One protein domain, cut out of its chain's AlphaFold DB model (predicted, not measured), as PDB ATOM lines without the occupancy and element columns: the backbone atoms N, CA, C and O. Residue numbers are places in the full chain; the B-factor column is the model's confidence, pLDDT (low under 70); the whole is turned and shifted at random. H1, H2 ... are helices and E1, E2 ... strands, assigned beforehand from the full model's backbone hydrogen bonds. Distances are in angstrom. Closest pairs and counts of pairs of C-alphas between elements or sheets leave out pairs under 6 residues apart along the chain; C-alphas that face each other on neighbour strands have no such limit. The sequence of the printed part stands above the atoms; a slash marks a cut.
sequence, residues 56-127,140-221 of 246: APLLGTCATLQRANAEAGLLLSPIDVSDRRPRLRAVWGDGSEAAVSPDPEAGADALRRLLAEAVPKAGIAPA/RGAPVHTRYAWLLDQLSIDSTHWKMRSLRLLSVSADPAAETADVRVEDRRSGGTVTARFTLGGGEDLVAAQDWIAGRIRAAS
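This is residues 56 to 127 and 140 to 221 of the 246 residues of an uncharacterized protein of Nocardiopsis arvandica (UniProt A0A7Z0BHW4). Look for one twisted wall of six strands, with helices over one face and the other face bare: two layers, a sheet and the helices on it. H1 and H3 lie side by side along the strands, over E1 and over E4, while H2 covers the E3 end of the wall and H6 crosses over E5 towards the other end. The printed part has 154 residues, with six named helices and six named strands in the order H1 E1 E2 E3 H2 H3 H4 E4 E5 E6 H5 H6; the class is mixed. The sheet's order is E3 E2 E1 E4 E5 E6, antiparallel throughout. The whole is compact, with a radius of gyration of the C-alphas of 15.1 A and spans of 48 by 35 by 22 A.

Begin where E1, residues 75 to 80, is the antiparallel neighbour of E4, residues 167 to 175, at 152 degrees between their directions, with two pairs within hydrogen-bond range: N 79 and O 172 are 2.8 A apart, and O 79 and N 172 are 2.9 A apart. On from E1, find the hairpin with E2, residues 87 to 91, where N 77 and O 89 are 2.8 A apart. E2 forms a hairpin with the edge strand E3, residues 97 to 100, where N 90 and O 98 are 2.8 A apart. E4 forms a hairpin with E5, residues 180 to 187, with N 182 and O 173 at 2.7 A, and E5 one with the edge strand E6, residues 192 to 199, with N 183 and O 196 at 2.8 A. E1 E2 E3 and E4 E5 E6 are meanders, each strand the antiparallel neighbour of the one before. E4 bends by 56 degrees at residue 170. Over the sheet look first for the hub, H3, residues 144 to 157, which touches three helices. It runs along the strands at a height over the sheet of 9.3 A, over E4 and only just over E5, with 3 of its C-alphas there. H1, residues 56 to 68, lies over E1 at a height of 9.8 A on the same face as H3. H1 and H3 touch at a shallow tilt of 25 degrees, opposite ways, with the closest C-alphas, of Ala 63 and Ala 149, 4.3 A apart. H2, residues 108 to 118, lies over E3 and touches H1 through H1's residues 61 to 65 alone, closest at the C-alphas of Thr 61 and Ala 108, 5.0 A; they are only just about perpendicular, at 70.4 degrees. H6, residues 209 to 220, lies over E5 at a height of 8.0 A, and its residues 209 to 210 touch H3, about perpendicular at 79 degrees, closest at the C-alphas of Leu 155 and Gln 210, 6.6 A. H4, residues 160 to 163, touches H6, with the C-alphas of His 161 and Gln 210 closest at 6.0 A; H5, residues 203 to 206, touches H3, with those of Arg 147 and Gly 203 closest at 6.2 A. In H1, H2, H3 and H6 every O i to N i+4 pair is within hydrogen-bond range; H4 and H5 are too short for such a pair.

Find C-alpha 56 at (44.628, 2.964, -13.284), where H1 begins its 18.6 A. Find C-alpha 167 at (50.762, -4.584, -3.361), where E4 begins; it spans 23.2 A, E5 22.2 A and E6 23.1 A. H3 spans 20.2 A, and H6 ends at C-alpha 220, (48.195, -16.046, 2.835).

The C-alphas farthest apart are those of Lys 121 and Ser 221, at 47.7 A. Residues 128 to 139 are not printed, and C-alphas 127 and 140 stand 22.9 A apart across this cut, between H2 and H3. Of the links that are printed whole, none is long. The mean pLDDT of the printed part is 87.9; 17 residues are under 70: 158 to 165, 202 to 205, 216 to 217 and 219 to 221.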
ATOM      1  N   ALA A  56      46.057   2.873 -13.583       92.06
ATOM      2  CA  ALA A  56      44.628   2.964 -13.284       92.06
ATOM      3  C   ALA A  56      43.809   3.588 -14.432       92.06
ATOM      4  O   ALA A  56      42.779   3.010 -14.792       92.06
ATOM      5  N   PRO A  57      44.265   4.675 -15.094       92.69
ATOM      6  CA  PRO A  57      43.553   5.234 -16.244       92.69
ATOM      7  C   PRO A  57      43.405   4.244 -17.409       92.69
ATOM      8  O   PRO A  57      42.366   4.227 -18.081       92.69
ATOM      9  N   LEU A  58      44.398   3.369 -17.614       95.44
ATOM     10  CA  LEU A  58      44.327   2.324 -18.631       95.44
ATOM     11  C   LEU A  58      43.237   1.305 -18.304       95.44
ATOM     12  O   LEU A  58      42.450   0.971 -19.184       95.44
ATOM     13  N   LEU A  59      43.149   0.829 -17.058       95.31
ATOM     14  CA  LEU A  59      42.106  -0.132 -16.689       95.31
ATOM     15  C   LEU A  59      40.703   0.459 -16.830       95.31
ATOM     16  O   LEU A  59      39.828  -0.221 -17.361       95.31
ATOM     17  N   GLY A  60      40.499   1.724 -16.449       93.25
ATOM     18  CA  GLY A  60      39.215   2.410 -16.659       93.25
ATOM     19  C   GLY A  60      38.878   2.570 -18.148       93.25
ATOM     20  O   GLY A  60      37.740   2.371 -18.584       93.25
ATOM     21  N   THR A  61      39.894   2.843 -18.967       94.81
ATOM     22  CA  THR A  61      39.776   2.882 -20.428       94.81
ATOM     23  C   THR A  61      39.391   1.515 -21.008       94.81
ATOM     24  O   THR A  61      38.450   1.417 -21.803       94.81
ATOM     25  N   CYS A  62      40.073   0.446 -20.590       96.69
ATOM     26  CA  CYS A  62      39.757  -0.923 -20.984       96.69
ATOM     27  C   CYS A  62      38.346  -1.314 -20.539       96.69
ATOM     28  O   CYS A  62      37.597  -1.845 -21.349       96.69
ATOM     29  N   ALA A  63      37.948  -0.996 -19.304       94.81
ATOM     30  CA  ALA A  63      36.602  -1.233 -18.788       94.81
ATOM     31  C   ALA A  63      35.532  -0.585 -19.677       94.81
ATOM     32  O   ALA A  63      34.552  -1.225 -20.059       94.81
ATOM     33  N   THR A  64      35.752   0.671 -20.065       93.44
ATOM     34  CA  THR A  64      34.829   1.435 -20.909       93.44
ATOM     35  C   THR A  64      34.667   0.800 -22.291       93.44
ATOM     36  O   THR A  64      33.542   0.573 -22.742       93.44
ATOM     37  N   LEU A  65      35.774   0.459 -22.959       94.94
ATOM     38  CA  LEU A  65      35.727  -0.173 -24.282       94.94
ATOM     39  C   LEU A  65      35.184  -1.603 -24.237       94.94
ATOM     40  O   LEU A  65      34.397  -1.984 -25.105       94.94
ATOM     41  N   GLN A  66      35.562  -2.371 -23.215       95.44
ATOM     42  CA  GLN A  66      35.058  -3.716 -22.961       95.44
ATOM     43  C   GLN A  66      33.535  -3.696 -22.786       95.44
ATOM     44  O   GLN A  66      32.841  -4.521 -23.372       95.44
ATOM     45  N   ARG A  67      33.000  -2.719 -22.040       92.50
ATOM     46  CA  ARG A  67      31.554  -2.513 -21.856       92.50
ATOM     47  C   ARG A  67      30.856  -2.158 -23.168       92.50
ATOM     48  O   ARG A  67      29.828  -2.748 -23.481       92.50
ATOM     49  N   ALA A  68      31.424  -1.229 -23.937       93.06
ATOM     50  CA  ALA A  68      30.865  -0.782 -25.214       93.06
ATOM     51  C   ALA A  68      30.739  -1.912 -26.252       93.06
ATOM     52  O   ALA A  68      29.874  -1.866 -27.121       93.06
ATOM     53  N   ASN A  69      31.607  -2.922 -26.154       95.25
ATOM     54  CA  ASN A  69      31.746  -3.991 -27.140       95.25
ATOM     55  C   ASN A  69      31.440  -5.387 -26.574       95.25
ATOM     56  O   ASN A  69      31.741  -6.389 -27.221       95.25
ATOM     57  N   ALA A  70      30.842  -5.474 -25.382       93.31
ATOM     58  CA  ALA A  70      30.613  -6.749 -24.704       93.31
ATOM     59  C   ALA A  70      29.713  -7.697 -25.515       93.31
ATOM     60  O   ALA A  70      30.009  -8.885 -25.622       93.31
ATOM     61  N   GLU A  71      28.655  -7.161 -26.130       92.31
ATOM     62  CA  GLU A  71      27.731  -7.919 -26.991       92.31
ATOM     63  C   GLU A  71      28.377  -8.341 -28.321       92.31
ATOM     64  O   GLU A  71      27.987  -9.338 -28.919       92.31
ATOM     65  N   ALA A  72      29.396  -7.607 -28.777       93.38
ATOM     66  CA  ALA A  72      30.166  -7.949 -29.972       93.38
ATOM     67  C   ALA A  72      31.256  -9.006 -29.695       93.38
ATOM     68  O   ALA A  72      31.985  -9.394 -30.608       93.38
ATOM     69  N   GLY A  73      31.390  -9.459 -28.443       94.56
ATOM     70  CA  GLY A  73      32.374 -10.464 -28.046       94.56
ATOM     71  C   GLY A  73      33.819  -9.964 -28.040       94.56
ATOM     72  O   GLY A  73      34.729 -10.784 -28.102       94.56
ATOM     73  N   LEU A  74      34.052  -8.645 -27.982       96.50
ATOM     74  CA  LEU A  74      35.402  -8.121 -27.756       96.50
ATOM     75  C   LEU A  74      35.867  -8.525 -26.356       96.50
ATOM     76  O   LEU A  74      35.120  -8.368 -25.393       96.50
ATOM     77  N   LEU A  75      37.117  -8.954 -26.228       97.81
ATOM     78  CA  LEU A  75      37.784  -9.238 -24.967       97.81
ATOM     79  C   LEU A  75      39.169  -8.591 -24.932       97.81
ATOM     80  O   LEU A  75      40.032  -8.925 -25.739       97.81
ATOM     81  N   LEU A  76      39.399  -7.719 -23.952       98.12
ATOM     82  CA  LEU A  76      40.695  -7.116 -23.643       98.12
ATOM     83  C   LEU A  76      41.370  -7.906 -22.508       98.12
ATOM     84  O   LEU A  76      41.218  -7.592 -21.325       98.12
ATOM     85  N   SER A  77      42.060  -8.990 -22.860       97.69
ATOM     86  CA  SER A  77      42.705  -9.912 -21.921       97.69
ATOM     87  C   SER A  77      43.810 -10.754 -22.591       97.69
ATOM     88  O   SER A  77      43.590 -11.280 -23.688       97.69
ATOM     89  N   PRO A  78      44.965 -10.975 -21.928       98.06
ATOM     90  CA  PRO A  78      45.362 -10.392 -20.643       98.06
ATOM     91  C   PRO A  78      45.740  -8.909 -20.771       98.06
ATOM     92  O   PRO A  78      46.046  -8.437 -21.865       98.06
ATOM     93  N   ILE A  79      45.737  -8.199 -19.644       98.38
ATOM     94  CA  ILE A  79      46.274  -6.845 -19.473       98.38
ATOM     95  C   ILE A  79      47.467  -6.948 -18.521       98.38
ATOM     96  O   ILE A  79      47.290  -7.266 -17.348       98.38
ATOM     97  N   ASP A  80      48.669  -6.702 -19.025       98.12
ATOM     98  CA  ASP A  80      49.929  -6.703 -18.284       98.12
ATOM     99  C   ASP A  80      50.369  -5.260 -18.006       98.12
ATOM    100  O   ASP A  80      50.501  -4.444 -18.921       98.12
ATOM    101  N   VAL A  81      50.569  -4.955 -16.726       96.38
ATOM    102  CA  VAL A  81      51.006  -3.664 -16.174       96.38
ATOM    103  C   VAL A  81      52.221  -3.847 -15.250       96.38
ATOM    104  O   VAL A  81      52.509  -3.021 -14.381       96.38
ATOM    105  N   SER A  82      52.953  -4.951 -15.422       93.88
ATOM    106  CA  SER A  82      54.159  -5.279 -14.655       93.88
ATOM    107  C   SER A  82      55.367  -4.402 -15.003       93.88
ATOM    108  O   SER A  82      56.344  -4.371 -14.255       93.88
ATOM    109  N   ASP A  83      55.304  -3.629 -16.086       91.75
ATOM    110  CA  ASP A  83      56.278  -2.605 -16.461       91.75
ATOM    111  C   ASP A  83      55.562  -1.305 -16.882       91.75
ATOM    112  O   ASP A  83      54.340  -1.259 -16.943       91.75
ATOM    113  N   ARG A  84      56.302  -0.221 -17.154       89.50
ATOM    114  CA  ARG A  84      55.729   1.085 -17.561       89.50
ATOM    115  C   ARG A  84      55.226   1.127 -19.017       89.50
ATOM    116  O   ARG A  84      54.830   2.190 -19.488       89.50
ATOM    117  N   ARG A  85      55.289   0.015 -19.750       94.62
ATOM    118  CA  ARG A  85      54.850  -0.140 -21.142       94.62
ATOM    119  C   ARG A  85      53.804  -1.254 -21.194       94.62
ATOM    120  O   ARG A  85      54.113  -2.372 -21.617       94.62
ATOM    121  N   PRO A  86      52.566  -0.946 -20.779       96.75
ATOM    122  CA  PRO A  86      51.551  -1.962 -20.599       96.75
ATOM    123  C   PRO A  86      51.314  -2.712 -21.906       96.75
ATOM    124  O   PRO A  86      51.454  -2.161 -23.001       96.75
ATOM    125  N   ARG A  87      50.961  -3.987 -21.796       98.25
ATOM    126  CA  ARG A  87      50.652  -4.842 -22.942       98.25
ATOM    127  C   ARG A  87      49.264  -5.399 -22.752       98.25
ATOM    128  O   ARG A  87      48.928  -5.854 -21.664       98.25
ATOM    129  N   LEU A  88      48.464  -5.396 -23.804       97.81
ATOM    130  CA  LEU A  88      47.182  -6.077 -23.774       97.81
ATOM    131  C   LEU A  88      46.942  -6.848 -25.056       97.81
ATOM    132  O   LEU A  88      47.425  -6.466 -26.124       97.81
ATOM    133  N   ARG A  89      46.171  -7.925 -24.936       98.44
ATOM    134  CA  ARG A  89      45.641  -8.663 -26.079       98.44
ATOM    135  C   ARG A  89      44.156  -8.365 -26.228       98.44
ATOM    136  O   ARG A  89      43.410  -8.417 -25.256       98.44
ATOM    137  N   ALA A  90      43.750  -8.046 -27.446       98.19
ATOM    138  CA  ALA A  90      42.363  -7.940 -27.851       98.19
ATOM    139  C   ALA A  90      41.989  -9.178 -28.667       98.19
ATOM    140  O   ALA A  90      42.740  -9.571 -29.559       98.19
ATOM    141  N   VAL A  91      40.844  -9.778 -28.358       97.75
ATOM    142  CA  VAL A  91      40.230 -10.868 -29.124       97.75
ATOM    143  C   VAL A  91      38.815 -10.445 -29.480       97.75
ATOM    144  O   VAL A  91      38.089  -9.974 -28.611       97.75
ATOM    145  N   TRP A  92      38.426 -10.587 -30.739       96.69
ATOM    146  CA  TRP A  92      37.085 -10.255 -31.215       96.69
ATOM    147  C   TRP A  92      36.208 -11.506 -31.298       96.69
ATOM    148  O   TRP A  92      36.709 -12.631 -31.319       96.69
ATOM    149  N   GLY A  93      34.888 -11.318 -31.385       93.44
ATOM    150  CA  GLY A  93      33.931 -12.425 -31.469       93.44
ATOM    151  C   GLY A  93      34.079 -13.308 -32.718       93.44
ATOM    152  O   GLY A  93      33.602 -14.438 -32.721       93.44
ATOM    153  N   ASP A  94      34.760 -12.824 -33.761       94.25
ATOM    154  CA  ASP A  94      35.105 -13.595 -34.963       94.25
ATOM    155  C   ASP A  94      36.410 -14.406 -34.819       94.25
ATOM    156  O   ASP A  94      36.797 -15.124 -35.741       94.25
ATOM    157  N   GLY A  95      37.085 -14.303 -33.668       94.88
ATOM    158  CA  GLY A  95      38.362 -14.950 -33.379       94.88
ATOM    159  C   GLY A  95      39.594 -14.165 -33.835       94.88
ATOM    160  O   GLY A  95      40.709 -14.604 -33.553       94.88
ATOM    161  N   SER A  96      39.429 -13.015 -34.498       96.44
ATOM    162  CA  SER A  96      40.545 -12.112 -34.787       96.44
ATOM    163  C   SER A  96      41.217 -11.678 -33.484       96.44
ATOM    164  O   SER A  96      40.558 -11.538 -32.452       96.44
ATOM    165  N   GLU A  97      42.526 -11.437 -33.522       97.44
ATOM    166  CA  GLU A  97      43.285 -11.032 -32.341       97.44
ATOM    167  C   GLU A  97      44.400 -10.036 -32.659       97.44
ATOM    168  O   GLU A  97      44.944 -10.010 -33.763       97.44
ATOM    169  N   ALA A  98      44.762  -9.229 -31.664       98.06
ATOM    170  CA  ALA A  98      45.916  -8.341 -31.714       98.06
ATOM    171  C   ALA A  98      46.533  -8.168 -30.329       98.06
ATOM    172  O   ALA A  98      45.824  -8.090 -29.328       98.06
ATOM    173  N   ALA A  99      47.858  -8.047 -30.280       98.12
ATOM    174  CA  ALA A  99      48.583  -7.603 -29.098       98.12
ATOM    175  C   ALA A  99      49.074  -6.170 -29.325       98.12
ATOM    176  O   ALA A  99      49.687  -5.881 -30.352       98.12
ATOM    177  N   VAL A 100      48.804  -5.276 -28.376       98.12
ATOM    178  CA  VAL A 100      49.161  -3.855 -28.473       98.12
ATOM    179  C   VAL A 100      49.793  -3.356 -27.178       98.12
ATOM    180  O   VAL A 100      49.576  -3.921 -26.104       98.12
ATOM    181  N   SER A 101      50.557  -2.270 -27.283       98.25
ATOM    182  CA  SER A 101      51.138  -1.565 -26.139       98.25
ATOM    183  C   SER A 101      50.602  -0.138 -26.080       98.25
ATOM    184  O   SER A 101      51.159   0.738 -26.747       98.25
ATOM    185  N   PRO A 102      49.490   0.105 -25.366       97.31
ATOM    186  CA  PRO A 102      48.883   1.426 -25.331       97.31
ATOM    187  C   PRO A 102      49.663   2.396 -24.444       97.31
ATOM    188  O   PRO A 102      50.319   2.006 -23.479       97.31
ATOM    189  N   ASP A 103      49.513   3.683 -24.739       96.06
ATOM    190  CA  ASP A 103      49.777   4.728 -23.758       96.06
ATOM    191  C   ASP A 103      48.688   4.650 -22.668       96.06
ATOM    192  O   ASP A 103      47.498   4.753 -22.995       96.06
ATOM    193  N   PRO A 104      49.059   4.444 -21.390       93.44
ATOM    194  CA  PRO A 104      48.096   4.292 -20.309       93.44
ATOM    195  C   PRO A 104      47.218   5.530 -20.077       93.44
ATOM    196  O   PRO A 104      46.147   5.396 -19.491       93.44
ATOM    197  N   GLU A 105      47.628   6.715 -20.539       93.06
ATOM    198  CA  GLU A 105      46.931   7.982 -20.282       93.06
ATOM    199  C   GLU A 105      46.191   8.545 -21.502       93.06
ATOM    200  O   GLU A 105      45.490   9.554 -21.392       93.06
ATOM    201  N   ALA A 106      46.307   7.903 -22.668       93.31
ATOM    202  CA  ALA A 106      45.745   8.426 -23.913       93.31
ATOM    203  C   ALA A 106      44.211   8.289 -24.019       93.31
ATOM    204  O   ALA A 106      43.587   8.925 -24.874       93.31
ATOM    205  N   GLY A 107      43.594   7.484 -23.148       93.31
ATOM    206  CA  GLY A 107      42.144   7.317 -23.054       93.31
ATOM    207  C   GLY A 107      41.526   6.384 -24.106       93.31
ATOM    208  O   GLY A 107      42.200   5.817 -24.973       93.31
ATOM    209  N   ALA A 108      40.202   6.215 -24.027       93.56
ATOM    210  CA  ALA A 108      39.464   5.209 -24.795       93.56
ATOM    211  C   ALA A 108      39.492   5.411 -26.311       93.56
ATOM    212  O   ALA A 108      39.655   4.441 -27.047       93.56
ATOM    213  N   ASP A 109      39.407   6.646 -26.801       94.81
ATOM    214  CA  ASP A 109      39.466   6.898 -28.243       94.81
ATOM    215  C   ASP A 109      40.843   6.616 -28.847       94.81
ATOM    216  O   ASP A 109      40.942   6.206 -30.007       94.81
ATOM    217  N   ALA A 110      41.918   6.818 -28.083       96.31
ATOM    218  CA  ALA A 110      43.257   6.455 -28.524       96.31
ATOM    219  C   ALA A 110      43.429   4.932 -28.568       96.31
ATOM    220  O   ALA A 110      43.851   4.410 -29.600       96.31
ATOM    221  N   LEU A 111      43.020   4.213 -27.514       97.12
ATOM    222  CA  LEU A 111      43.075   2.748 -27.502       97.12
ATOM    223  C   LEU A 111      42.207   2.140 -28.615       97.12
ATOM    224  O   LEU A 111      42.645   1.232 -29.316       97.12
ATOM    225  N   ARG A 112      41.004   2.674 -28.845       96.44
ATOM    226  CA  ARG A 112      40.127   2.226 -29.933       96.44
ATOM    227  C   ARG A 112      40.785   2.380 -31.301       96.44
ATOM    228  O   ARG A 112      40.711   1.456 -32.106       96.44
ATOM    229  N   ARG A 113      41.413   3.530 -31.573       96.44
ATOM    230  CA  ARG A 113      42.139   3.761 -32.833       96.44
ATOM    231  C   ARG A 113      43.309   2.796 -32.987       96.44
ATOM    232  O   ARG A 113      43.408   2.166 -34.031       96.44
ATOM    233  N   LEU A 114      44.104   2.607 -31.935       97.62
ATOM    234  CA  LEU A 114      45.218   1.656 -31.929       97.62
ATOM    235  C   LEU A 114      44.761   0.225 -32.266       97.62
ATOM    236  O   LEU A 114      45.389  -0.461 -33.066       97.62
ATOM    237  N   LEU A 115      43.645  -0.221 -31.688       96.94
ATOM    238  CA  LEU A 115      43.077  -1.540 -31.972       96.94
ATOM    239  C   LEU A 115      42.497  -1.638 -33.392       96.94
ATOM    240  O   LEU A 115      42.680  -2.655 -34.055       96.94
ATOM    241  N   ALA A 116      41.837  -0.581 -33.873       95.31
ATOM    242  CA  ALA A 116      41.323  -0.519 -35.239       95.31
ATOM    243  C   ALA A 116      42.453  -0.507 -36.283       95.31
ATOM    244  O   ALA A 116      42.299  -1.073 -37.357       95.31
ATOM    245  N   GLU A 117      43.603   0.095 -35.984       96.44
ATOM    246  CA  GLU A 117      44.793   0.025 -36.839       96.44
ATOM    247  C   GLU A 117      45.400  -1.382 -36.850       96.44
ATOM    248  O   GLU A 117      45.806  -1.869 -37.906       96.44
ATOM    249  N   ALA A 118      45.422  -2.057 -35.696       96.12
ATOM    250  CA  ALA A 118      45.944  -3.415 -35.577       96.12
ATOM    251  C   ALA A 118      45.076  -4.450 -36.316       96.12
ATOM    252  O   ALA A 118      45.616  -5.372 -36.927       96.12
ATOM    253  N   VAL A 119      43.745  -4.291 -36.297       94.75
ATOM    254  CA  VAL A 119      42.804  -5.171 -37.010       94.75
ATOM    255  C   VAL A 119      41.731  -4.346 -37.747       94.75
ATOM    256  O   VAL A 119      40.600  -4.229 -37.275       94.75
ATOM    257  N   PRO A 120      42.021  -3.820 -38.955       88.88
ATOM    258  CA  PRO A 120      41.148  -2.863 -39.656       88.88
ATOM    259  C   PRO A 120      39.727  -3.333 -39.966       88.88
ATOM    260  O   PRO A 120      38.825  -2.517 -40.140       88.88
ATOM    261  N   LYS A 121      39.518  -4.648 -40.079       88.94
ATOM    262  CA  LYS A 121      38.204  -5.234 -40.384       88.94
ATOM    263  C   LYS A 121      37.387  -5.551 -39.137       88.94
ATOM    264  O   LYS A 121      36.183  -5.767 -39.254       88.94
ATOM    265  N   ALA A 122      38.023  -5.585 -37.970       83.94
ATOM    266  CA  ALA A 122      37.356  -5.900 -36.728       83.94
ATOM    267  C   ALA A 122      36.749  -4.608 -36.172       83.94
ATOM    268  O   ALA A 122      37.440  -3.731 -35.656       83.94
ATOM    269  N   GLY A 123      35.439  -4.445 -36.368       86.94
ATOM    270  CA  GLY A 123      34.716  -3.271 -35.891       86.94
ATOM    271  C   GLY A 123      34.852  -3.115 -34.375       86.94
ATOM    272  O   GLY A 123      34.751  -4.089 -33.632       86.94
ATOM    273  N   ILE A 124      35.071  -1.882 -33.914       92.25
ATOM    274  CA  ILE A 124      35.073  -1.532 -32.491       92.25
ATOM    275  C   ILE A 124      34.176  -0.318 -32.313       92.25
ATOM    276  O   ILE A 124      34.444   0.758 -32.863       92.25
ATOM    277  N   ALA A 125      33.110  -0.494 -31.540       91.50
ATOM    278  CA  ALA A 125      32.211   0.579 -31.171       91.50
ATOM    279  C   ALA A 125      32.972   1.664 -30.388       91.50
ATOM    280  O   ALA A 125      33.874   1.346 -29.600       91.50
ATOM    281  N   PRO A 126      32.633   2.951 -30.594       91.00
ATOM    282  CA  PRO A 126      33.150   4.019 -29.753       91.00
ATOM    283  C   PRO A 126      32.782   3.768 -28.291       91.00
ATOM    284  O   PRO A 126      31.773   3.125 -27.990       91.00
ATOM    285  N   ALA A 127      33.598   4.299 -27.382       83.81
ATOM    286  CA  ALA A 127      33.200   4.377 -25.986       83.81
ATOM    287  C   ALA A 127      31.855   5.122 -25.897       83.81
ATOM    288  O   ALA A 127      31.688   6.138 -26.581       83.81
ATOM    289  N   ARG A 140      22.594  -9.401 -12.459       77.56
ATOM    290  CA  ARG A 140      22.731 -10.862 -12.397       77.56
ATOM    291  C   ARG A 140      22.360 -11.469 -13.757       77.56
ATOM    292  O   ARG A 140      21.253 -11.250 -14.240       77.56
ATOM    293  N   GLY A 141      23.294 -12.194 -14.376       83.31
ATOM    294  CA  GLY A 141      23.130 -12.775 -15.716       83.31
ATOM    295  C   GLY A 141      23.585 -11.888 -16.882       83.31
ATOM    296  O   GLY A 141      23.387 -12.270 -18.032       83.31
ATOM    297  N   ALA A 142      24.195 -10.726 -16.624       88.94
ATOM    298  CA  ALA A 142      24.859  -9.959 -17.678       88.94
ATOM    299  C   ALA A 142      25.969 -10.791 -18.361       88.94
ATOM    300  O   ALA A 142      26.577 -11.645 -17.704       88.94
ATOM    301  N   PRO A 143      26.294 -10.521 -19.642       91.50
ATOM    302  CA  PRO A 143      27.374 -11.217 -20.335       91.50
ATOM    303  C   PRO A 143      28.683 -11.197 -19.540       91.50
ATOM    304  O   PRO A 143      29.006 -10.211 -18.873       91.50
ATOM    305  N   VAL A 144      29.468 -12.275 -19.624       92.75
ATOM    306  CA  VAL A 144      30.764 -12.387 -18.925       92.75
ATOM    307  C   VAL A 144      31.697 -11.214 -19.245       92.75
ATOM    308  O   VAL A 144      32.313 -10.658 -18.344       92.75
ATOM    309  N   HIS A 145      31.699 -10.747 -20.494       94.56
ATOM    310  CA  HIS A 145      32.437  -9.568 -20.950       94.56
ATOM    311  C   HIS A 145      32.025  -8.285 -20.213       94.56
ATOM    312  O   HIS A 145      32.874  -7.479 -19.840       94.56
ATOM    313  N   THR A 146      30.729  -8.115 -19.946       93.12
ATOM    314  CA  THR A 146      30.172  -6.982 -19.193       93.12
ATOM    315  C   THR A 146      30.567  -7.052 -17.718       93.12
ATOM    316  O   THR A 146      30.915  -6.040 -17.111       93.12
ATOM    317  N   ARG A 147      30.570  -8.253 -17.135       92.81
ATOM    318  CA  ARG A 147      31.017  -8.485 -15.752       92.81
ATOM    319  C   ARG A 147      32.522  -8.284 -15.591       92.81
ATOM    320  O   ARG A 147      32.963  -7.676 -14.622       92.81
ATOM    321  N   TYR A 148      33.304  -8.707 -16.577       94.94
ATOM    322  CA  TYR A 148      34.734  -8.439 -16.629       94.94
ATOM    323  C   TYR A 148      35.034  -6.939 -16.764       94.94
ATOM    324  O   TYR A 148      35.886  -6.424 -16.045       94.94
ATOM    325  N   ALA A 149      34.282  -6.209 -17.597       94.19
ATOM    326  CA  ALA A 149      34.383  -4.751 -17.666       94.19
ATOM    327  C   ALA A 149      34.160  -4.094 -16.296       94.19
ATOM    328  O   ALA A 149      34.856  -3.145 -15.954       94.19
ATOM    329  N   TRP A 150      33.212  -4.609 -15.505       91.69
ATOM    330  CA  TRP A 150      32.972  -4.121 -14.148       91.69
ATOM    331  C   TRP A 150      34.150  -4.369 -13.209       91.69
ATOM    332  O   TRP A 150      34.541  -3.452 -12.497       91.69
ATOM    333  N   LEU A 151      34.764  -5.556 -13.250       91.88
ATOM    334  CA  LEU A 151      35.982  -5.826 -12.483       91.88
ATOM    335  C   LEU A 151      37.084  -4.811 -12.823       91.88
ATOM    336  O   LEU A 151      37.662  -4.220 -11.918       91.88
ATOM    337  N   LEU A 152      37.354  -4.570 -14.110       94.00
ATOM    338  CA  LEU A 152      38.364  -3.592 -14.531       94.00
ATOM    339  C   LEU A 152      38.054  -2.177 -14.020       94.00
ATOM    340  O   LEU A 152      38.960  -1.481 -13.562       94.00
ATOM    341  N   ASP A 153      36.781  -1.779 -14.061       90.25
ATOM    342  CA  ASP A 153      36.306  -0.489 -13.553       90.25
ATOM    343  C   ASP A 153      36.569  -0.371 -12.047       90.25
ATOM    344  O   ASP A 153      37.219   0.578 -11.605       90.25
ATOM    345  N   GLN A 154      36.181  -1.396 -11.278       87.62
ATOM    346  CA  GLN A 154      36.435  -1.471  -9.839       87.62
ATOM    347  C   GLN A 154      37.921  -1.306  -9.539       87.62
ATOM    348  O   GLN A 154      38.277  -0.396  -8.793       87.62
ATOM    349  N   LEU A 155      38.788  -2.098 -10.185       88.44
ATOM    350  CA  LEU A 155      40.240  -2.041  -9.979       88.44
ATOM    351  C   LEU A 155      40.847  -0.671 -10.324       88.44
ATOM    352  O   LEU A 155      41.882  -0.318  -9.753       88.44
ATOM    353  N   SER A 156      40.223   0.082 -11.240       88.81
ATOM    354  CA  SER A 156      40.671   1.410 -11.674       88.81
ATOM    355  C   SER A 156      40.281   2.539 -10.717       88.81
ATOM    356  O   SER A 156      41.098   3.428 -10.469       88.81
ATOM    357  N   ILE A 157      39.056   2.508 -10.175       77.62
ATOM    358  CA  ILE A 157      38.482   3.600  -9.375       77.62
ATOM    359  C   ILE A 157      39.208   3.714  -8.041       77.62
ATOM    360  O   ILE A 157      39.660   4.793  -7.663       77.62
ATOM    361  N   ASP A 158      39.352   2.592  -7.344       65.81
ATOM    362  CA  ASP A 158      39.823   2.598  -5.966       65.81
ATOM    363  C   ASP A 158      41.270   2.120  -5.874       65.81
ATOM    364  O   ASP A 158      41.622   1.126  -5.228       65.81
ATOM    365  N   SER A 159      42.143   2.828  -6.605       62.75
ATOM    366  CA  SER A 159      43.561   2.475  -6.611       62.75
ATOM    367  C   SER A 159      44.214   2.625  -5.231       62.75
ATOM    368  O   SER A 159      45.230   1.993  -4.949       62.75
ATOM    369  N   THR A 160      43.575   3.390  -4.341       62.59
ATOM    370  CA  THR A 160      43.856   3.543  -2.909       62.59
ATOM    371  C   THR A 160      43.911   2.228  -2.132       62.59
ATOM    372  O   THR A 160      44.762   2.102  -1.254       62.59
ATOM    373  N   HIS A 161      43.133   1.199  -2.485       60.84
ATOM    374  CA  HIS A 161      43.283  -0.118  -1.843       60.84
ATOM    375  C   HIS A 161      44.555  -0.860  -2.274       60.84
ATOM    376  O   HIS A 161      45.087  -1.648  -1.495       60.84
ATOM    377  N   TRP A 162      45.115  -0.570  -3.454       63.00
ATOM    378  CA  TRP A 162      46.465  -1.038  -3.811       63.00
ATOM    379  C   TRP A 162      47.549  -0.268  -3.046       63.00
ATOM    380  O   TRP A 162      48.590  -0.834  -2.714       63.00
ATOM    381  N   LYS A 163      47.268   0.994  -2.679       56.38
ATOM    382  CA  LYS A 163      48.130   1.812  -1.807       56.38
ATOM    383  C   LYS A 163      48.195   1.285  -0.379       56.38
ATOM    384  O   LYS A 163      49.150   1.587   0.336       56.38
ATOM    385  N   MET A 164      47.244   0.445   0.040       53.31
ATOM    386  CA  MET A 164      47.323  -0.259   1.314       53.31
ATOM    387  C   MET A 164      48.396  -1.362   1.263       53.31
ATOM    388  O   MET A 164      48.112  -2.555   1.248       53.31
ATOM    389  N   ARG A 165      49.655  -0.914   1.362       59.12
ATOM    390  CA  ARG A 165      50.754  -1.503   2.143       59.12
ATOM    391  C   ARG A 165      51.869  -2.298   1.478       59.12
ATOM    392  O   ARG A 165      52.835  -2.518   2.204       59.12
ATOM    393  N   SER A 166      51.821  -2.635   0.192       73.81
ATOM    394  CA  SER A 166      52.963  -3.212  -0.569       73.81
ATOM    395  C   SER A 166      52.552  -3.877  -1.878       73.81
ATOM    396  O   SER A 166      53.386  -4.502  -2.528       73.81
ATOM    397  N   LEU A 167      51.282  -3.793  -2.262       82.12
ATOM    398  CA  LEU A 167      50.762  -4.584  -3.361       82.12
ATOM    399  C   LEU A 167      50.902  -3.828  -4.671       82.12
ATOM    400  O   LEU A 167      50.435  -2.701  -4.816       82.12
ATOM    401  N   ARG A 168      51.524  -4.477  -5.643       86.94
ATOM    402  CA  ARG A 168      51.651  -3.974  -6.999       86.94
ATOM    403  C   ARG A 168      50.837  -4.858  -7.927       86.94
ATOM    404  O   ARG A 168      51.111  -6.050  -8.038       86.94
ATOM    405  N   LEU A 169      49.856  -4.281  -8.614       91.38
ATOM    406  CA  LEU A 169      49.158  -4.979  -9.688       91.38
ATOM    407  C   LEU A 169      50.149  -5.312 -10.812       91.38
ATOM    408  O   LEU A 169      50.893  -4.441 -11.258       91.38
ATOM    409  N   LEU A 170      50.159  -6.571 -11.252       94.31
ATOM    410  CA  LEU A 170      51.009  -7.048 -12.342       94.31
ATOM    411  C   LEU A 170      50.193  -7.321 -13.596       94.31
ATOM    412  O   LEU A 170      50.573  -6.892 -14.679       94.31
ATOM    413  N   SER A 171      49.079  -8.041 -13.467       96.94
ATOM    414  CA  SER A 171      48.239  -8.351 -14.618       96.94
ATOM    415  C   SER A 171      46.812  -8.704 -14.230       96.94
ATOM    416  O   SER A 171      46.567  -9.224 -13.141       96.94
ATOM    417  N   VAL A 172      45.895  -8.533 -15.176       97.31
ATOM    418  CA  VAL A 172      44.517  -9.025 -15.101       97.31
ATOM    419  C   VAL A 172      44.241  -9.881 -16.334       97.31
ATOM    420  O   VAL A 172      44.532  -9.463 -17.452       97.31
ATOM    421  N   SER A 173      43.705 -11.084 -16.147       97.75
ATOM    422  CA  SER A 173      43.373 -12.000 -17.241       97.75
ATOM    423  C   SER A 173      42.007 -12.621 -17.012       97.75
ATOM    424  O   SER A 173      41.781 -13.220 -15.972       97.75
ATOM    425  N   ALA A 174      41.112 -12.530 -17.986       97.19
ATOM    426  CA  ALA A 174      39.842 -13.244 -17.993       97.19
ATOM    427  C   ALA A 174      39.915 -14.545 -18.798       97.19
ATOM    428  O   ALA A 174      40.530 -14.587 -19.866       97.19
ATOM    429  N   ASP A 175      39.208 -15.556 -18.302       96.25
ATOM    430  CA  ASP A 175      38.786 -16.753 -19.022       96.25
ATOM    431  C   ASP A 175      37.251 -16.723 -19.132       96.25
ATOM    432  O   ASP A 175      36.548 -17.094 -18.183       96.25
ATOM    433  N   PRO A 176      36.704 -16.254 -20.271       93.50
ATOM    434  CA  PRO A 176      35.264 -16.190 -20.482       93.50
ATOM    435  C   PRO A 176      34.577 -17.557 -20.465       93.50
ATOM    436  O   PRO A 176      33.407 -17.623 -20.101       93.50
ATOM    437  N   ALA A 177      35.275 -18.630 -20.853       93.94
ATOM    438  CA  ALA A 177      34.702 -19.973 -20.919       93.94
ATOM    439  C   ALA A 177      34.531 -20.571 -19.519       93.94
ATOM    440  O   ALA A 177      33.528 -21.226 -19.243       93.94
ATOM    441  N   ALA A 178      35.487 -20.306 -18.627       94.06
ATOM    442  CA  ALA A 178      35.382 -20.658 -17.214       94.06
ATOM    443  C   ALA A 178      34.580 -19.634 -16.389       94.06
ATOM    444  O   ALA A 178      34.362 -19.854 -15.201       94.06
ATOM    445  N   GLU A 179      34.176 -18.508 -16.986       93.81
ATOM    446  CA  GLU A 179      33.621 -17.343 -16.287       93.81
ATOM    447  C   GLU A 179      34.488 -16.891 -15.101       93.81
ATOM    448  O   GLU A 179      33.984 -16.567 -14.023       93.81
ATOM    449  N   THR A 180      35.808 -16.862 -15.290       94.56
ATOM    450  CA  THR A 180      36.747 -16.439 -14.242       94.56
ATOM    451  C   THR A 180      37.658 -15.308 -14.687       94.56
ATOM    452  O   THR A 180      37.842 -15.058 -15.877       94.56
ATOM    453  N   ALA A 181      38.235 -14.611 -13.712       95.19
ATOM    454  CA  ALA A 181      39.340 -13.693 -13.930       95.19
ATOM    455  C   ALA A 181      40.429 -13.897 -12.876       95.19
ATOM    456  O   ALA A 181      40.143 -14.015 -11.689       95.19
ATOM    457  N   ASP A 182      41.678 -13.898 -13.314       94.88
ATOM    458  CA  ASP A 182      42.862 -13.959 -12.475       94.88
ATOM    459  C   ASP A 182      43.495 -12.566 -12.394       94.88
ATOM    460  O   ASP A 182      43.850 -11.956 -13.407       94.88
ATOM    461  N   VAL A 183      43.661 -12.068 -11.170       93.62
ATOM    462  CA  VAL A 183      44.369 -10.825 -10.859       93.62
ATOM    463  C   VAL A 183      45.681 -11.185 -10.180       93.62
ATOM    464  O   VAL A 183      45.698 -11.736  -9.077       93.62
ATOM    465  N   ARG A 184      46.797 -10.903 -10.851       93.81
ATOM    466  CA  ARG A 184      48.141 -11.174 -10.337       93.81
ATOM    467  C   ARG A 184      48.715  -9.922  -9.719       93.81
ATOM    468  O   ARG A 184      48.749  -8.876 -10.366       93.81
ATOM    469  N   VAL A 185      49.209 -10.058  -8.499       90.56
ATOM    470  CA  VAL A 185      49.822  -8.969  -7.745       90.56
ATOM    471  C   VAL A 185      51.124  -9.418  -7.104       90.56
ATOM    472  O   VAL A 185      51.264 -10.564  -6.687       90.56
ATOM    473  N   GLU A 186      52.074  -8.503  -7.024       89.94
ATOM    474  CA  GLU A 186      53.314  -8.651  -6.272       89.94
ATOM    475  C   GLU A 186      53.124  -8.047  -4.881       89.94
ATOM    476  O   GLU A 186      52.691  -6.902  -4.757       89.94
ATOM    477  N   ASP A 187      53.466  -8.800  -3.840       86.50
ATOM    478  CA  ASP A 187      53.662  -8.253  -2.504       86.50
ATOM    479  C   ASP A 187      55.123  -7.831  -2.339       86.50
ATOM    480  O   ASP A 187      56.019  -8.652  -2.156       86.50
ATOM    481  N   ARG A 188      55.368  -6.522  -2.355       83.06
ATOM    482  CA  ARG A 188      56.711  -5.941  -2.254       83.06
ATOM    483  C   ARG A 188      57.396  -6.166  -0.903       83.06
ATOM    484  O   ARG A 188      58.594  -5.926  -0.814       83.06
ATOM    485  N   ARG A 189      56.674  -6.585   0.145       81.56
ATOM    486  CA  ARG A 189      57.287  -6.916   1.448       81.56
ATOM    487  C   ARG A 189      57.998  -8.255   1.401       81.56
ATOM    488  O   ARG A 189      59.121  -8.368   1.873       81.56
ATOM    489  N   SER A 190      57.320  -9.256   0.848       83.06
ATOM    490  CA  SER A 190      57.835 -10.620   0.736       83.06
ATOM    491  C   SER A 190      58.594 -10.867  -0.570       83.06
ATOM    492  O   SER A 190      59.336 -11.839  -0.667       83.06
ATOM    493  N   GLY A 191      58.396 -10.020  -1.588       83.31
ATOM    494  CA  GLY A 191      58.832 -10.279  -2.964       83.31
ATOM    495  C   GLY A 191      58.022 -11.388  -3.650       83.31
ATOM    496  O   GLY A 191      58.387 -11.844  -4.733       83.31
ATOM    497  N   GLY A 192      56.942 -11.859  -3.019       87.94
ATOM    498  CA  GLY A 192      56.089 -12.925  -3.530       87.94
ATOM    499  C   GLY A 192      55.071 -12.427  -4.554       87.94
ATOM    500  O   GLY A 192      54.665 -11.268  -4.551       87.94
ATOM    501  N   THR A 193      54.605 -13.327  -5.422       90.62
ATOM    502  CA  THR A 193      53.468 -13.072  -6.319       90.62
ATOM    503  C   THR A 193      52.262 -13.885  -5.873       90.62
ATOM    504  O   THR A 193      52.358 -15.097  -5.690       90.62
ATOM    505  N   VAL A 194      51.107 -13.232  -5.764       87.62
ATOM    506  CA  VAL A 194      49.823 -13.863  -5.450       87.62
ATOM    507  C   VAL A 194      48.894 -13.737  -6.652       87.62
ATOM    508  O   VAL A 194      48.824 -12.692  -7.297       87.62
ATOM    509  N   THR A 195      48.173 -14.816  -6.958       90.31
ATOM    510  CA  THR A 195      47.098 -14.806  -7.957       90.31
ATOM    511  C   THR A 195      45.761 -14.918  -7.244       90.31
ATOM    512  O   THR A 195      45.485 -15.909  -6.567       90.31
ATOM    513  N   ALA A 196      44.937 -13.888  -7.388       87.44
ATOM    514  CA  ALA A 196      43.578 -13.847  -6.890       87.44
ATOM    515  C   ALA A 196      42.619 -14.214  -8.028       87.44
ATOM    516  O   ALA A 196      42.488 -13.466  -8.994       87.44
ATOM    517  N   ARG A 197      41.976 -15.380  -7.919       90.31
ATOM    518  CA  ARG A 197      40.976 -15.850  -8.882       90.31
ATOM    519  C   ARG A 197      39.577 -15.431  -8.455       90.31
ATOM    520  O   ARG A 197      39.166 -15.717  -7.332       90.31
ATOM    521  N   PHE A 198      38.849 -14.829  -9.380       87.12
ATOM    522  CA  PHE A 198      37.468 -14.402  -9.242       87.12
ATOM    523  C   PHE A 198      36.574 -15.250 -10.120       87.12
ATOM    524  O   PHE A 198      36.867 -15.439 -11.299       87.12
ATOM    525  N   THR A 199      35.443 -15.682  -9.578       89.31
ATOM    526  CA  THR A 199      34.299 -16.026 -10.416       89.31
ATOM    527  C   THR A 199      33.668 -14.716 -10.861       89.31
ATOM    528  O   THR A 199      33.326 -13.877 -10.029       89.31
ATOM    529  N   LEU A 200      33.501 -14.522 -12.163       87.88
ATOM    530  CA  LEU A 200      32.808 -13.366 -12.719       87.88
ATOM    531  C   LEU A 200      31.298 -13.576 -12.553       87.88
ATOM    532  O   LEU A 200      30.610 -13.683 -13.549       87.88
ATOM    533  N   GLY A 201      30.803 -13.705 -11.314       76.12
ATOM    534  CA  GLY A 201      29.443 -14.111 -10.923       76.12
ATOM    535  C   GLY A 201      28.376 -13.021 -11.068       76.12
ATOM    536  O   GLY A 201      28.209 -12.455 -12.143       76.12
ATOM    537  N   GLY A 202      27.587 -12.741 -10.030       64.38
ATOM    538  CA  GLY A 202      26.757 -11.529 -10.024       64.38
ATOM    539  C   GLY A 202      27.662 -10.310  -9.839       64.38
ATOM    540  O   GLY A 202      28.645 -10.402  -9.117       64.38
ATOM    541  N   GLY A 203      27.374  -9.159 -10.459       62.38
ATOM    542  CA  GLY A 203      28.208  -7.951 -10.294       62.38
ATOM    543  C   GLY A 203      28.435  -7.518  -8.836       62.38
ATOM    544  O   GLY A 203      29.424  -6.851  -8.546       62.38
ATOM    545  N   GLU A 204      27.544  -7.941  -7.934       65.25
ATOM    546  CA  GLU A 204      27.622  -7.768  -6.479       65.25
ATOM    547  C   GLU A 204      28.832  -8.484  -5.856       65.25
ATOM    548  O   GLU A 204      29.453  -7.933  -4.952       65.25
ATOM    549  N   ASP A 205      29.237  -9.643  -6.392       67.94
ATOM    550  CA  ASP A 205      30.398 -10.413  -5.911       67.94
ATOM    551  C   ASP A 205      31.734  -9.698  -6.196       67.94
ATOM    552  O   ASP A 205      32.776 -10.054  -5.645       67.94
ATOM    553  N   LEU A 206      31.710  -8.704  -7.090       72.06
ATOM    554  CA  LEU A 206      32.878  -7.940  -7.529       72.06
ATOM    555  C   LEU A 206      32.981  -6.572  -6.838       72.06
ATOM    556  O   LEU A 206      33.962  -5.857  -7.047       72.06
ATOM    557  N   VAL A 207      31.991  -6.195  -6.022       71.94
ATOM    558  CA  VAL A 207      32.054  -4.974  -5.209       71.94
ATOM    559  C   VAL A 207      33.176  -5.129  -4.185       71.94
ATOM    560  O   VAL A 207      33.274  -6.158  -3.518       71.94
ATOM    561  N   ALA A 208      34.028  -4.109  -4.067       71.81
ATOM    562  CA  ALA A 208      35.208  -4.136  -3.201       71.81
ATOM    563  C   ALA A 208      36.185  -5.288  -3.529       71.81
ATOM    564  O   ALA A 208      36.854  -5.832  -2.644       71.81
ATOM    565  N   ALA A 209      36.305  -5.655  -4.813       72.75
ATOM    566  CA  ALA A 209      37.256  -6.668  -5.275       72.75
ATOM    567  C   ALA A 209      38.680  -6.424  -4.739       72.75
ATOM    568  O   ALA A 209      39.361  -7.383  -4.371       72.75
ATOM    569  N   GLN A 210      39.122  -5.163  -4.623       70.00
ATOM    570  CA  GLN A 210      40.428  -4.858  -4.032       70.00
ATOM    571  C   GLN A 210      40.538  -5.261  -2.557       70.00
ATOM    572  O   GLN A 210      41.556  -5.829  -2.163       70.00
ATOM    573  N   ASP A 211      39.516  -5.000  -1.739       73.44
ATOM    574  CA  ASP A 211      39.523  -5.366  -0.318       73.44
ATOM    575  C   ASP A 211      39.563  -6.873  -0.124       73.44
ATOM    576  O   ASP A 211      40.283  -7.376   0.746       73.44
ATOM    577  N   TRP A 212      38.838  -7.605  -0.968       76.38
ATOM    578  CA  TRP A 212      38.891  -9.058  -0.969       76.38
ATOM    579  C   TRP A 212      40.296  -9.571  -1.324       76.38
ATOM    580  O   TRP A 212      40.828 -10.428  -0.613       76.38
ATOM    581  N   ILE A 213      40.950  -9.004  -2.349       72.06
ATOM    582  CA  ILE A 213      42.341  -9.340  -2.722       72.06
ATOM    583  C   ILE A 213      43.292  -9.053  -1.558       72.06
ATOM    584  O   ILE A 213      44.061  -9.927  -1.152       72.06
ATOM    585  N   ALA A 214      43.208  -7.855  -0.979       70.31
ATOM    586  CA  ALA A 214      44.033  -7.452   0.153       70.31
ATOM    587  C   ALA A 214      43.795  -8.349   1.383       70.31
ATOM    588  O   ALA A 214      44.731  -8.688   2.109       70.31
ATOM    589  N   GLY A 215      42.551  -8.771   1.631       72.31
ATOM    590  CA  GLY A 215      42.202  -9.751   2.662       72.31
ATOM    591  C   GLY A 215      42.832 -11.124   2.415       72.31
ATOM    592  O   GLY A 215      43.426 -11.704   3.324       72.31
ATOM    593  N   ARG A 216      42.775 -11.627   1.176       69.56
ATOM    594  CA  ARG A 216      43.361 -12.921   0.790       69.56
ATOM    595  C   ARG A 216      44.878 -12.936   0.932       69.56
ATOM    596  O   ARG A 216      45.417 -13.914   1.438       69.56
ATOM    597  N   ILE A 217      45.556 -11.860   0.544       69.81
ATOM    598  CA  ILE A 217      47.017 -11.759   0.663       69.81
ATOM    599  C   ILE A 217      47.444 -11.697   2.129       69.81
ATOM    600  O   ILE A 217      48.390 -12.383   2.514       69.81
ATOM    601  N   ARG A 218      46.701 -10.956   2.964       70.31
ATOM    602  CA  ARG A 218      46.909 -10.948   4.420       70.31
ATOM    603  C   ARG A 218      46.752 -12.342   5.027       70.31
ATOM    604  O   ARG A 218      47.590 -12.744   5.819       70.31
ATOM    605  N   ALA A 219      45.723 -13.090   4.631       68.06
ATOM    606  CA  ALA A 219      45.515 -14.457   5.112       68.06
ATOM    607  C   ALA A 219      46.586 -15.445   4.609       68.06
ATOM    608  O   ALA A 219      46.915 -16.398   5.309       68.06
ATOM    609  N   ALA A 220      47.133 -15.223   3.411       63.69
ATOM    610  CA  ALA A 220      48.195 -16.046   2.835       63.69
ATOM    611  C   ALA A 220      49.596 -15.728   3.395       63.69
ATOM    612  O   ALA A 220      50.511 -16.526   3.203       63.69
ATOM    613  N   SER A 221      49.761 -14.594   4.087       59.12
ATOM    614  CA  SER A 221      51.033 -14.125   4.656       59.12
ATOM    615  C   SER A 221      50.945 -14.044   6.190       59.12
ATOM    616  O   SER A 221      50.798 -12.946   6.738       59.12
TER     617      SER A 221